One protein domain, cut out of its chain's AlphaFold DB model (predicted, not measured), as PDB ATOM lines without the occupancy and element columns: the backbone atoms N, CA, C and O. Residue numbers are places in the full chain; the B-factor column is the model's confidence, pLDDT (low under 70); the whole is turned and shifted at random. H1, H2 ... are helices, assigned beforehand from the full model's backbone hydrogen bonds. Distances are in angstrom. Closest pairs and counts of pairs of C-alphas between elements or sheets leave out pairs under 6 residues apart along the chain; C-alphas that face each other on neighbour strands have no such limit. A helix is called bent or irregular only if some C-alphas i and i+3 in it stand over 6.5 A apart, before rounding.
ATOM      1  N   PRO A   2     167.887 139.742 155.823       43.47
ATOM      2  CA  PRO A   2     167.556 139.096 157.094       43.47
ATOM      3  C   PRO A   2     167.606 140.132 158.230       43.47
ATOM      4  O   PRO A   2     168.518 140.959 158.210       43.47
ATOM      5  N   PRO A   3     166.677 140.098 159.204       51.28
ATOM      6  CA  PRO A   3     166.683 141.033 160.322       51.28
ATOM      7  C   PRO A   3     167.982 140.855 161.110       51.28
ATOM      8  O   PRO A   3     168.224 139.809 161.716       51.28
ATOM      9  N   SER A   4     168.856 141.857 161.051       57.06
ATOM     10  CA  SER A   4     170.111 141.868 161.793       57.06
ATOM     11  C   SER A   4     169.791 141.993 163.278       57.06
ATOM     12  O   SER A   4     169.316 143.038 163.722       57.06
ATOM     13  N   ASN A   5     170.019 140.925 164.039       59.19
ATOM     14  CA  ASN A   5     169.843 140.942 165.484       59.19
ATOM     15  C   ASN A   5     170.794 142.000 166.087       59.19
ATOM     16  O   ASN A   5     172.006 141.857 165.952       59.19
ATOM     17  N   PRO A   6     170.298 143.064 166.739       63.47
ATOM     18  CA  PRO A   6     171.069 144.279 167.004       63.47
ATOM     19  C   PRO A   6     172.217 144.099 168.001       63.47
ATOM     20  O   PRO A   6     173.038 145.002 168.128       63.47
ATOM     21  N   LEU A   7     172.274 142.972 168.707       65.19
ATOM     22  CA  LEU A   7     173.290 142.666 169.718       65.19
ATOM     23  C   LEU A   7     174.260 141.559 169.289       65.19
ATOM     24  O   LEU A   7     175.216 141.294 170.015       65.19
ATOM     25  N   ILE A   8     174.005 140.900 168.156       68.19
ATOM     26  CA  ILE A   8     174.829 139.802 167.654       68.19
ATOM     27  C   ILE A   8     175.554 140.275 166.402       68.19
ATOM     28  O   ILE A   8     174.924 140.763 165.466       68.19
ATOM     29  N   ASP A   9     176.871 140.110 166.390       66.19
ATOM     30  CA  ASP A   9     177.684 140.321 165.204       66.19
ATOM     31  C   ASP A   9     177.268 139.305 164.119       66.19
ATOM     32  O   ASP A   9     177.366 138.094 164.341       66.19
ATOM     33  N   PRO A  10     176.779 139.756 162.950       62.66
ATOM     34  CA  PRO A  10     176.324 138.864 161.887       62.66
ATOM     35  C   PRO A  10     177.449 138.028 161.256       62.66
ATOM     36  O   PRO A  10     177.149 137.008 160.638       62.66
ATOM     37  N   GLU A  11     178.717 138.425 161.406       68.38
ATOM     38  CA  GLU A  11     179.876 137.707 160.855       68.38
ATOM     39  C   GLU A  11     180.340 136.569 161.780       68.38
ATOM     40  O   GLU A  11     180.771 135.516 161.310       68.38
ATOM     41  N   THR A  12     180.246 136.765 163.100       71.31
ATOM     42  CA  THR A  12     180.788 135.826 164.101       71.31
ATOM     43  C   THR A  12     179.718 135.096 164.912       71.31
ATOM     44  O   THR A  12     179.997 134.042 165.485       71.31
ATOM     45  N   GLY A  13     178.489 135.612 164.947       66.81
ATOM     46  CA  GLY A  13     177.406 135.097 165.785       66.81
ATOM     47  C   GLY A  13     177.587 135.382 167.280       66.81
ATOM     48  O   GLY A  13     176.810 134.861 168.082       66.81
ATOM     49  N   ASP A  14     178.583 136.186 167.657       76.44
ATOM     50  CA  ASP A  14     178.902 136.522 169.046       76.44
ATOM     51  C   ASP A  14     178.306 137.878 169.461       76.44
ATOM     52  O   ASP A  14     177.817 138.652 168.635       76.44
ATOM     53  N   ILE A  15     178.315 138.172 170.759       73.44
ATOM     54  CA  ILE A  15     177.793 139.428 171.306       73.44
ATOM     55  C   ILE A  15     178.753 140.579 170.979       73.44
ATOM     56  O   ILE A  15     179.904 140.583 171.422       73.44
ATOM     57  N   ASP A  16     178.263 141.617 170.292       78.94
ATOM     58  CA  ASP A  16     179.038 142.841 170.058       78.94
ATOM     59  C   ASP A  16     179.091 143.694 171.339       78.94
ATOM     60  O   ASP A  16     178.231 144.538 171.622       78.94
ATOM     61  N   LEU A  17     180.137 143.467 172.136       74.75
ATOM     62  CA  LEU A  17     180.389 144.195 173.380       74.75
ATOM     63  C   LEU A  17     180.637 145.694 173.156       74.75
ATOM     64  O   LEU A  17     180.359 146.495 174.051       74.75
ATOM     65  N   HIS A  18     181.154 146.089 171.989       75.06
ATOM     66  CA  HIS A  18     181.375 147.496 171.663       75.06
ATOM     67  C   HIS A  18     180.034 148.209 171.504       75.06
ATOM     68  O   HIS A  18     179.810 149.258 172.111       75.06
ATOM     69  N   ARG A  19     179.111 147.604 170.753       70.69
ATOM     70  CA  ARG A  19     177.754 148.123 170.561       70.69
ATOM     71  C   ARG A  19     176.966 148.142 171.863       70.69
ATOM     72  O   ARG A  19     176.415 149.182 172.215       70.69
ATOM     73  N   LEU A  20     177.045 147.062 172.644       73.44
ATOM     74  CA  LEU A  20     176.454 146.986 173.982       73.44
ATOM     75  C   LEU A  20     176.933 148.128 174.892       73.44
ATOM     76  O   LEU A  20     176.136 148.717 175.619       73.44
ATOM     77  N   TYR A  21     178.223 148.473 174.845       73.00
ATOM     78  CA  TYR A  21     178.782 149.566 175.638       73.00
ATOM     79  C   TYR A  21     178.242 150.940 175.217       73.00
ATOM     80  O   TYR A  21     177.848 151.738 176.073       73.00
ATOM     81  N   TYR A  22     178.171 151.217 173.910       76.75
ATOM     82  CA  TYR A  22     177.577 152.459 173.402       76.75
ATOM     83  C   TYR A  22     176.098 152.587 173.787       76.75
ATOM     84  O   TYR A  22     175.642 153.683 174.122       76.75
ATOM     85  N   GLU A  23     175.372 151.472 173.816       72.19
ATOM     86  CA  GLU A  23     173.958 151.426 174.189       72.19
ATOM     87  C   GLU A  23     173.705 151.463 175.697       72.19
ATOM     88  O   GLU A  23     172.650 151.923 176.131       72.19
ATOM     89  N   ALA A  24     174.666 151.019 176.508       80.38
ATOM     90  CA  ALA A  24     174.599 151.082 177.965       80.38
ATOM     91  C   ALA A  24     174.910 152.484 178.516       80.38
ATOM     92  O   ALA A  24     174.573 152.788 179.664       80.38
ATOM     93  N   ARG A  25     175.518 153.368 177.714       84.50
ATOM     94  CA  ARG A  25     175.891 154.732 178.122       84.50
ATOM     95  C   ARG A  25     174.730 155.550 178.726       84.50
ATOM     96  O   ARG A  25     174.943 156.124 179.793       84.50
ATOM     97  N   PRO A  26     173.511 155.582 178.150       80.56
ATOM     98  CA  PRO A  26     172.375 156.300 178.737       80.56
ATOM     99  C   PRO A  26     171.941 155.720 180.092       80.56
ATOM    100  O   PRO A  26     171.554 156.464 180.992       80.56
ATOM    101  N   ILE A  27     172.050 154.396 180.269       83.94
ATOM    102  CA  ILE A  27     171.761 153.715 181.543       83.94
ATOM    103  C   ILE A  27     172.761 154.147 182.611       83.94
ATOM    104  O   ILE A  27     172.381 154.452 183.745       83.94
ATOM    105  N   ALA A  28     174.043 154.181 182.243       85.31
ATOM    106  CA  ALA A  28     175.117 154.589 183.133       85.31
ATOM    107  C   ALA A  28     174.940 156.048 183.573       85.31
ATOM    108  O   ALA A  28     175.042 156.340 184.762       85.31
ATOM    109  N   GLU A  29     174.601 156.944 182.645       87.56
ATOM    110  CA  GLU A  29     174.359 158.357 182.942       87.56
ATOM    111  C   GLU A  29     173.188 158.539 183.919       87.56
ATOM    112  O   GLU A  29     173.334 159.204 184.945       87.56
ATOM    113  N   LEU A  30     172.062 157.860 183.674       88.69
ATOM    114  CA  LEU A  30     170.905 157.901 184.569       88.69
ATOM    115  C   LEU A  30     171.233 157.345 185.966       88.69
ATOM    116  O   LEU A  30     170.836 157.915 186.982       88.69
ATOM    117  N   THR A  31     171.999 156.255 186.028       89.25
ATOM    118  CA  THR A  31     172.424 155.631 187.290       89.25
ATOM    119  C   THR A  31     173.321 156.565 188.100       89.25
ATOM    120  O   THR A  31     173.120 156.724 189.305       89.25
ATOM    121  N   VAL A  32     174.283 157.226 187.445       93.31
ATOM    122  CA  VAL A  32     175.201 158.177 188.089       93.31
ATOM    123  C   VAL A  32     174.440 159.326 188.746       93.31
ATOM    124  O   VAL A  32     174.808 159.730 189.848       93.31
ATOM    125  N   VAL A  33     173.350 159.808 188.140       92.62
ATOM    126  CA  VAL A  33     172.509 160.857 188.740       92.62
ATOM    127  C   VAL A  33     171.913 160.394 190.069       92.62
ATOM    128  O   VAL A  33     172.083 161.071 191.081       92.62
ATOM    129  N   PHE A  34     171.256 159.232 190.110       93.19
ATOM    130  CA  PHE A  34     170.624 158.749 191.344       93.19
ATOM    131  C   PHE A  34     171.635 158.412 192.435       93.19
ATOM    132  O   PHE A  34     171.411 158.747 193.599       93.19
ATOM    133  N   VAL A  35     172.765 157.803 192.067       93.81
ATOM    134  CA  VAL A  35     173.866 157.554 193.004       93.81
ATOM    135  C   VAL A  35     174.400 158.880 193.544       93.81
ATOM    136  O   VAL A  35     174.507 159.041 194.756       93.81
ATOM    137  N   GLY A  36     174.655 159.860 192.674       95.81
ATOM    138  CA  GLY A  36     175.128 161.188 193.060       95.81
ATOM    139  C   GLY A  36     174.182 161.900 194.026       95.81
ATOM    140  O   GLY A  36     174.623 162.428 195.045       95.81
ATOM    141  N   VAL A  37     172.874 161.858 193.763       95.88
ATOM    142  CA  VAL A  37     171.862 162.447 194.654       95.88
ATOM    143  C   VAL A  37     171.791 161.698 195.986       95.88
ATOM    144  O   VAL A  37     171.709 162.340 197.030       95.88
ATOM    145  N   ALA A  38     171.868 160.364 195.987       95.12
ATOM    146  CA  ALA A  38     171.839 159.559 197.209       95.12
ATOM    147  C   ALA A  38     173.093 159.732 198.083       95.12
ATOM    148  O   ALA A  38     173.024 159.548 199.300       95.12
ATOM    149  N   LEU A  39     174.232 160.120 197.504       96.50
ATOM    150  CA  LEU A  39     175.450 160.378 198.273       96.50
ATOM    151  C   LEU A  39     175.288 161.534 199.266       96.50
ATOM    152  O   LEU A  39     175.906 161.488 200.323       96.50
ATOM    153  N   LEU A  40     174.441 162.530 198.988       96.81
ATOM    154  CA  LEU A  40     174.198 163.648 199.909       96.81
ATOM    155  C   LEU A  40     173.615 163.184 201.259       96.81
ATOM    156  O   LEU A  40     174.237 163.440 202.295       96.81
ATOM    157  N   PRO A  41     172.458 162.493 201.299       94.25
ATOM    158  CA  PRO A  41     171.915 161.987 202.551       94.25
ATOM    159  C   PRO A  41     172.827 160.932 203.191       94.25
ATOM    160  O   PRO A  41     172.980 160.942 204.409       94.25
ATOM    161  N   PHE A  42     173.521 160.084 202.423       95.31
ATOM    162  CA  PHE A  42     174.490 159.155 203.019       95.31
ATOM    163  C   PHE A  42     175.697 159.856 203.652       95.31
ATOM    164  O   PHE A  42     176.132 159.448 204.728       95.31
ATOM    165  N   ALA A  43     176.215 160.926 203.049       95.69
ATOM    166  CA  ALA A  43     177.296 161.721 203.626       95.69
ATOM    167  C   ALA A  43     176.855 162.403 204.930       95.69
ATOM    168  O   ALA A  43     177.601 162.404 205.909       95.69
ATOM    169  N   ALA A  44     175.621 162.917 204.977       94.06
ATOM    170  CA  ALA A  44     175.039 163.445 206.208       94.06
ATOM    171  C   ALA A  44     174.909 162.352 207.282       94.06
ATOM    172  O   ALA A  44     175.358 162.543 208.411       94.06
ATOM    173  N   ALA A  45     174.372 161.180 206.928       95.25
ATOM    174  CA  ALA A  45     174.265 160.043 207.841       95.25
ATOM    175  C   ALA A  45     175.635 159.611 208.390       95.25
ATOM    176  O   ALA A  45     175.768 159.348 209.583       95.25
ATOM    177  N   PHE A  46     176.660 159.588 207.534       95.06
ATOM    178  CA  PHE A  46     178.031 159.263 207.918       95.06
ATOM    179  C   PHE A  46     178.598 160.269 208.926       95.06
ATOM    180  O   PHE A  46     179.185 159.864 209.927       95.06
ATOM    181  N   LEU A  47     178.370 161.569 208.711       96.06
ATOM    182  CA  LEU A  47     178.844 162.626 209.607       96.06
ATOM    183  C   LEU A  47     178.195 162.556 211.001       96.06
ATOM    184  O   LEU A  47     178.861 162.811 212.002       96.06
ATOM    185  N   PHE A  48     176.912 162.189 211.075       94.31
ATOM    186  CA  PHE A  48     176.180 162.046 212.341       94.31
ATOM    187  C   PHE A  48     176.324 160.663 212.999       94.31
ATOM    188  O   PHE A  48     175.852 160.473 214.126       94.31
ATOM    189  N   GLY A  49     176.958 159.703 212.320       90.75
ATOM    190  CA  GLY A  49     177.156 158.338 212.800       90.75
ATOM    191  C   GLY A  49     175.849 157.571 213.076       90.75
ATOM    192  O   GLY A  49     174.760 158.010 212.697       90.75
ATOM    193  N   PRO A  50     175.930 156.409 213.756       89.19
ATOM    194  CA  PRO A  50     174.771 155.605 214.147       89.19
ATOM    195  C   PRO A  50     174.030 156.259 215.321       89.19
ATOM    196  O   PRO A  50     174.067 155.802 216.461       89.19
ATOM    197  N   SER A  51     173.374 157.377 215.035       93.19
ATOM    198  CA  SER A  51     172.595 158.172 215.975       93.19
ATOM    199  C   SER A  51     171.146 158.298 215.507       93.19
ATOM    200  O   SER A  51     170.825 158.072 214.339       93.19
ATOM    201  N   TRP A  52     170.260 158.712 216.415       94.25
ATOM    202  CA  TRP A  52     168.860 159.005 216.086       94.25
ATOM    203  C   TRP A  52     168.715 160.117 215.031       94.25
ATOM    204  O   TRP A  52     167.712 160.158 214.326       94.25
ATOM    205  N   VAL A  53     169.732 160.979 214.894       94.06
ATOM    206  CA  VAL A  53     169.813 162.025 213.865       94.06
ATOM    207  C   VAL A  53     170.345 161.473 212.542       94.06
ATOM    208  O   VAL A  53     169.832 161.842 211.496       94.06
ATOM    209  N   GLY A  54     171.338 160.575 212.560       94.00
ATOM    210  CA  GLY A  54     171.903 159.972 211.345       94.00
ATOM    211  C   GLY A  54     170.982 158.950 210.668       94.00
ATOM    212  O   GLY A  54     170.943 158.863 209.441       94.00
ATOM    213  N   ALA A  55     170.188 158.216 211.454       95.62
ATOM    214  CA  ALA A  55     169.250 157.205 210.964       95.62
ATOM    215  C   ALA A  55     168.280 157.700 209.864       95.62
ATOM    216  O   ALA A  55     168.220 157.054 208.815       95.62
ATOM    217  N   PRO A  56     167.548 158.826 210.017       96.75
ATOM    218  CA  PRO A  56     166.645 159.309 208.970       96.75
ATOM    219  C   PRO A  56     167.373 159.677 207.672       96.75
ATOM    220  O   PRO A  56     166.827 159.452 206.595       96.75
ATOM    221  N   PHE A  57     168.611 160.178 207.739       95.38
ATOM    222  CA  PHE A  57     169.406 160.449 206.539       95.38
ATOM    223  C   PHE A  57     169.797 159.160 205.809       95.38
ATOM    224  O   PHE A  57     169.704 159.102 204.586       95.38
ATOM    225  N   ALA A  58     170.161 158.098 206.533       95.25
ATOM    226  CA  ALA A  58     170.444 156.802 205.916       95.25
ATOM    227  C   ALA A  58     169.197 156.219 205.228       95.25
ATOM    228  O   ALA A  58     169.278 155.765 204.087       95.25
ATOM    229  N   VAL A  59     168.034 156.298 205.887       97.06
ATOM    230  CA  VAL A  59     166.747 155.869 205.312       97.06
ATOM    231  C   VAL A  59     166.408 156.686 204.065       97.06
ATOM    232  O   VAL A  59     166.006 156.119 203.053       97.06
ATOM    233  N   LEU A  60     166.619 158.004 204.099       96.00
ATOM    234  CA  LEU A  60     166.396 158.873 202.946       96.00
ATOM    235  C   LEU A  60     167.330 158.519 201.777       96.00
ATOM    236  O   LEU A  60     166.876 158.441 200.638       96.00
ATOM    237  N   GLY A  61     168.610 158.247 202.044       95.75
ATOM    238  CA  GLY A  61     169.557 157.787 201.025       95.75
ATOM    239  C   GLY A  61     169.154 156.450 200.406       95.75
ATOM    240  O   GLY A  61     169.161 156.310 199.182       95.75
ATOM    241  N   GLN A  62     168.716 155.490 201.225       96.69
ATOM    242  CA  GLN A  62     168.181 154.219 200.733       96.69
ATOM    243  C   GLN A  62     166.905 154.400 199.910       96.69
ATOM    244  O   GLN A  62     166.752 153.742 198.885       96.69
ATOM    245  N   PHE A  63     166.012 155.304 200.315       96.44
ATOM    246  CA  PHE A  63     164.803 155.618 199.561       96.44
ATOM    247  C   PHE A  63     165.133 156.162 198.166       96.44
ATOM    248  O   PHE A  63     164.590 155.674 197.176       96.44
ATOM    249  N   VAL A  64     166.076 157.107 198.066       96.31
ATOM    250  CA  VAL A  64     166.536 157.641 196.773       96.31
ATOM    251  C   VAL A  64     167.136 156.537 195.903       96.31
ATOM    252  O   VAL A  64     166.795 156.452 194.724       96.31
ATOM    253  N   LEU A  65     167.980 155.662 196.466       96.25
ATOM    254  CA  LEU A  65     168.542 154.533 195.717       96.25
ATOM    255  C   LEU A  65     167.469 153.544 195.254       96.25
ATOM    256  O   LEU A  65     167.537 153.074 194.124       96.25
ATOM    257  N   ALA A  66     166.475 153.243 196.089       97.06
ATOM    258  CA  ALA A  66     165.394 152.327 195.739       97.06
ATOM    259  C   ALA A  66     164.530 152.879 194.595       97.06
ATOM    260  O   ALA A  66     164.266 152.174 193.620       97.06
ATOM    261  N   VAL A  67     164.139 154.154 194.680       96.12
ATOM    262  CA  VAL A  67     163.388 154.831 193.612       96.12
ATOM    263  C   VAL A  67     164.229 154.911 192.339       96.12
ATOM    264  O   VAL A  67     163.748 154.551 191.266       96.12
ATOM    265  N   GLY A  68     165.495 155.315 192.454       93.69
ATOM    266  CA  GLY A  68     166.422 155.400 191.328       93.69
ATOM    267  C   GLY A  68     166.622 154.060 190.625       93.69
ATOM    268  O   GLY A  68     166.524 153.992 189.404       93.69
ATOM    269  N   ALA A  69     166.811 152.976 191.382       93.56
ATOM    270  CA  ALA A  69     166.915 151.627 190.833       93.56
ATOM    271  C   ALA A  69     165.640 151.210 190.083       93.56
ATOM    272  O   ALA A  69     165.730 150.650 188.991       93.56
ATOM    273  N   GLY A  70     164.458 151.531 190.621       94.94
ATOM    274  CA  GLY A  70     163.184 151.284 189.944       94.94
ATOM    275  C   GLY A  70     163.058 152.044 188.620       94.94
ATOM    276  O   GLY A  70     162.671 151.460 187.608       94.94
ATOM    277  N   VAL A  71     163.441 153.324 188.596       93.00
ATOM    278  CA  VAL A  71     163.427 154.153 187.379       93.00
ATOM    279  C   VAL A  71     164.413 153.627 186.336       93.00
ATOM    280  O   VAL A  71     164.047 153.474 185.170       93.00
ATOM    281  N   VAL A  72     165.644 153.306 186.745       92.25
ATOM    282  CA  VAL A  72     166.662 152.729 185.856       92.25
ATOM    283  C   VAL A  72     166.162 151.411 185.260       92.25
ATOM    284  O   VAL A  72     166.273 151.214 184.053       92.25
ATOM    285  N   LEU A  73     165.543 150.541 186.064       92.88
ATOM    286  CA  LEU A  73     164.999 149.271 185.587       92.88
ATOM    287  C   LEU A  73     163.868 149.466 184.566       92.88
ATOM    288  O   LEU A  73     163.870 148.817 183.521       92.88
ATOM    289  N   LEU A  74     162.931 150.384 184.826       93.19
ATOM    290  CA  LEU A  74     161.865 150.723 183.876       93.19
ATOM    291  C   LEU A  74     162.430 151.226 182.542       93.19
ATOM    292  O   LEU A  74     161.930 150.861 181.473       93.19
ATOM    293  N   TYR A  75     163.490 152.031 182.591       87.75
ATOM    294  CA  TYR A  75     164.156 152.517 181.389       87.75
ATOM    295  C   TYR A  75     164.872 151.388 180.627       87.75
ATOM    296  O   TYR A  75     164.715 151.292 179.411       87.75
ATOM    297  N   VAL A  76     165.578 150.485 181.321       88.19
ATOM    298  CA  VAL A  76     166.204 149.293 180.709       88.19
ATOM    299  C   VAL A  76     165.163 148.437 179.986       88.19
ATOM    300  O   VAL A  76     165.368 148.071 178.831       88.19
ATOM    301  N   ILE A  77     164.026 148.153 180.631       88.44
ATOM    302  CA  ILE A  77     162.942 147.360 180.032       88.44
ATOM    303  C   ILE A  77     162.401 148.057 178.780       88.44
ATOM    304  O   ILE A  77     162.254 147.428 177.733       88.44
ATOM    305  N   SER A  78     162.158 149.366 178.863       87.50
ATOM    306  CA  SER A  78     161.680 150.156 177.723       87.50
ATOM    307  C   SER A  78     162.667 150.112 176.554       87.50
ATOM    308  O   SER A  78     162.259 149.946 175.405       87.50
ATOM    309  N   ARG A  79     163.972 150.201 176.841       84.31
ATOM    310  CA  ARG A  79     165.033 150.125 175.832       84.31
ATOM    311  C   ARG A  79     165.106 148.740 175.190       84.31
ATOM    312  O   ARG A  79     165.221 148.653 173.972       84.31
ATOM    313  N   ALA A  80     164.979 147.674 175.978       83.81
ATOM    314  CA  ALA A  80     164.973 146.304 175.470       83.81
ATOM    315  C   ALA A  80     163.793 146.044 174.518       83.81
ATOM    316  O   ALA A  80     163.969 145.411 173.479       83.81
ATOM    317  N   ILE A  81     162.605 146.574 174.834       85.12
ATOM    318  CA  ILE A  81     161.420 146.450 173.973       85.12
ATOM    319  C   ILE A  81     161.616 147.201 172.648       85.12
ATOM    320  O   ILE A  81     161.263 146.666 171.601       85.12
ATOM    321  N   GLN A  82     162.200 148.405 172.675       80.75
ATOM    322  CA  GLN A  82     162.496 149.173 171.455       80.75
ATOM    323  C   GLN A  82     163.459 148.419 170.531       80.75
ATOM    324  O   GLN A  82     163.149 148.223 169.360       80.75
ATOM    325  N   LEU A  83     164.561 147.903 171.086       77.12
ATOM    326  CA  LEU A  83     165.540 147.093 170.351       77.12
ATOM    327  C   LEU A  83     164.900 145.837 169.729       77.12
ATOM    328  O   LEU A  83     165.170 145.489 168.578       77.12
ATOM    329  N   ALA A  84     164.018 145.161 170.471       76.94
ATOM    330  CA  ALA A  84     163.304 143.986 169.974       76.94
ATOM    331  C   ALA A  84     162.292 144.332 168.864       76.94
ATOM    332  O   ALA A  84     162.144 143.570 167.909       76.94
ATOM    333  N   ALA A  85     161.613 145.479 168.963       76.69
ATOM    334  CA  ALA A  85     160.657 145.940 167.959       76.69
ATOM    335  C   ALA A  85     161.344 146.354 166.647       76.69
ATOM    336  O   ALA A  85     160.880 145.980 165.571       76.69
ATOM    337  N   GLU A  86     162.477 147.055 166.729       68.75
ATOM    338  CA  GLU A  86     163.302 147.423 165.567       68.75
ATOM    339  C   GLU A  86     163.817 146.185 164.819       68.75
ATOM    340  O   GLU A  86     163.846 146.168 163.593       68.75
ATOM    341  N   SER A  87     164.114 145.102 165.541       60.25
ATOM    342  CA  SER A  87     164.530 143.822 164.947       60.25
ATOM    343  C   SER A  87     163.402 143.086 164.210       60.25
ATOM    344  O   SER A  87     163.663 142.275 163.325       60.25
ATOM    345  N   GLY A  88     162.140 143.314 164.593       59.62
ATOM    346  CA  GLY A  88     160.968 142.638 164.022       59.62
ATOM    347  C   GLY A  88     160.252 143.422 162.916       59.62
ATOM    348  O   GLY A  88     159.482 142.831 162.157       59.62
ATOM    349  N   GLY A  89     160.485 144.735 162.821       54.03
ATOM    350  CA  GLY A  89     159.802 145.637 161.883       54.03
ATOM    351  C   GLY A  89     160.241 145.498 160.423       54.03
ATOM    352  O   GLY A  89     159.432 145.714 159.522       54.03
TER     353      GLY A  89
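AT A GLANCE: This is residues 2 to 89 of the 124 residues of an uncharacterized protein of Halopelagius longus (UniProt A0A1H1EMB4). A long helical hairpin, H1 and H2 side by side, has an irregular lead-in, residues 2 to 16, at the end away from its turn. The printed part has 88 residues with two named helices, H1 then H2, and no named strand; the class is all helix. It is extended, a rod of 62 by 22 by 15 A, with a radius of gyration of the C-alphas of 19.1 A.

HOW THE PARTS SIT: H1, residues 17 to 48, has a kink of 43 degrees near residue 24. It is irregular, but only just: C-alphas 23 and 26 are 6.9 A apart. A tight link of 5 residues joins it to H2, residues 54 to 89. The two touch and form a hairpin, opposite ways at a shallow tilt of 12 degrees; their closest C-alphas, Ala 45 and Gly 54, are 4.2 A apart. Every O i to N i+4 pair is within hydrogen-bond range in H2, and 24 of 28 in H1.

IN THESE COORDINATES: H1 begins at C-alpha 17 (180.389, 144.195, 173.380) and is 43.1 A long. H2, 52.9 A long, ends at C-alpha 89 (159.802, 145.637, 161.883).

THE WHOLE: The C-alphas of Pro 2 and Trp 52, the two farthest apart, are 62.3 A apart. The printed part has no cut. pLDDT is under 70 at residues 2 to 11, 13 and 86 to 89.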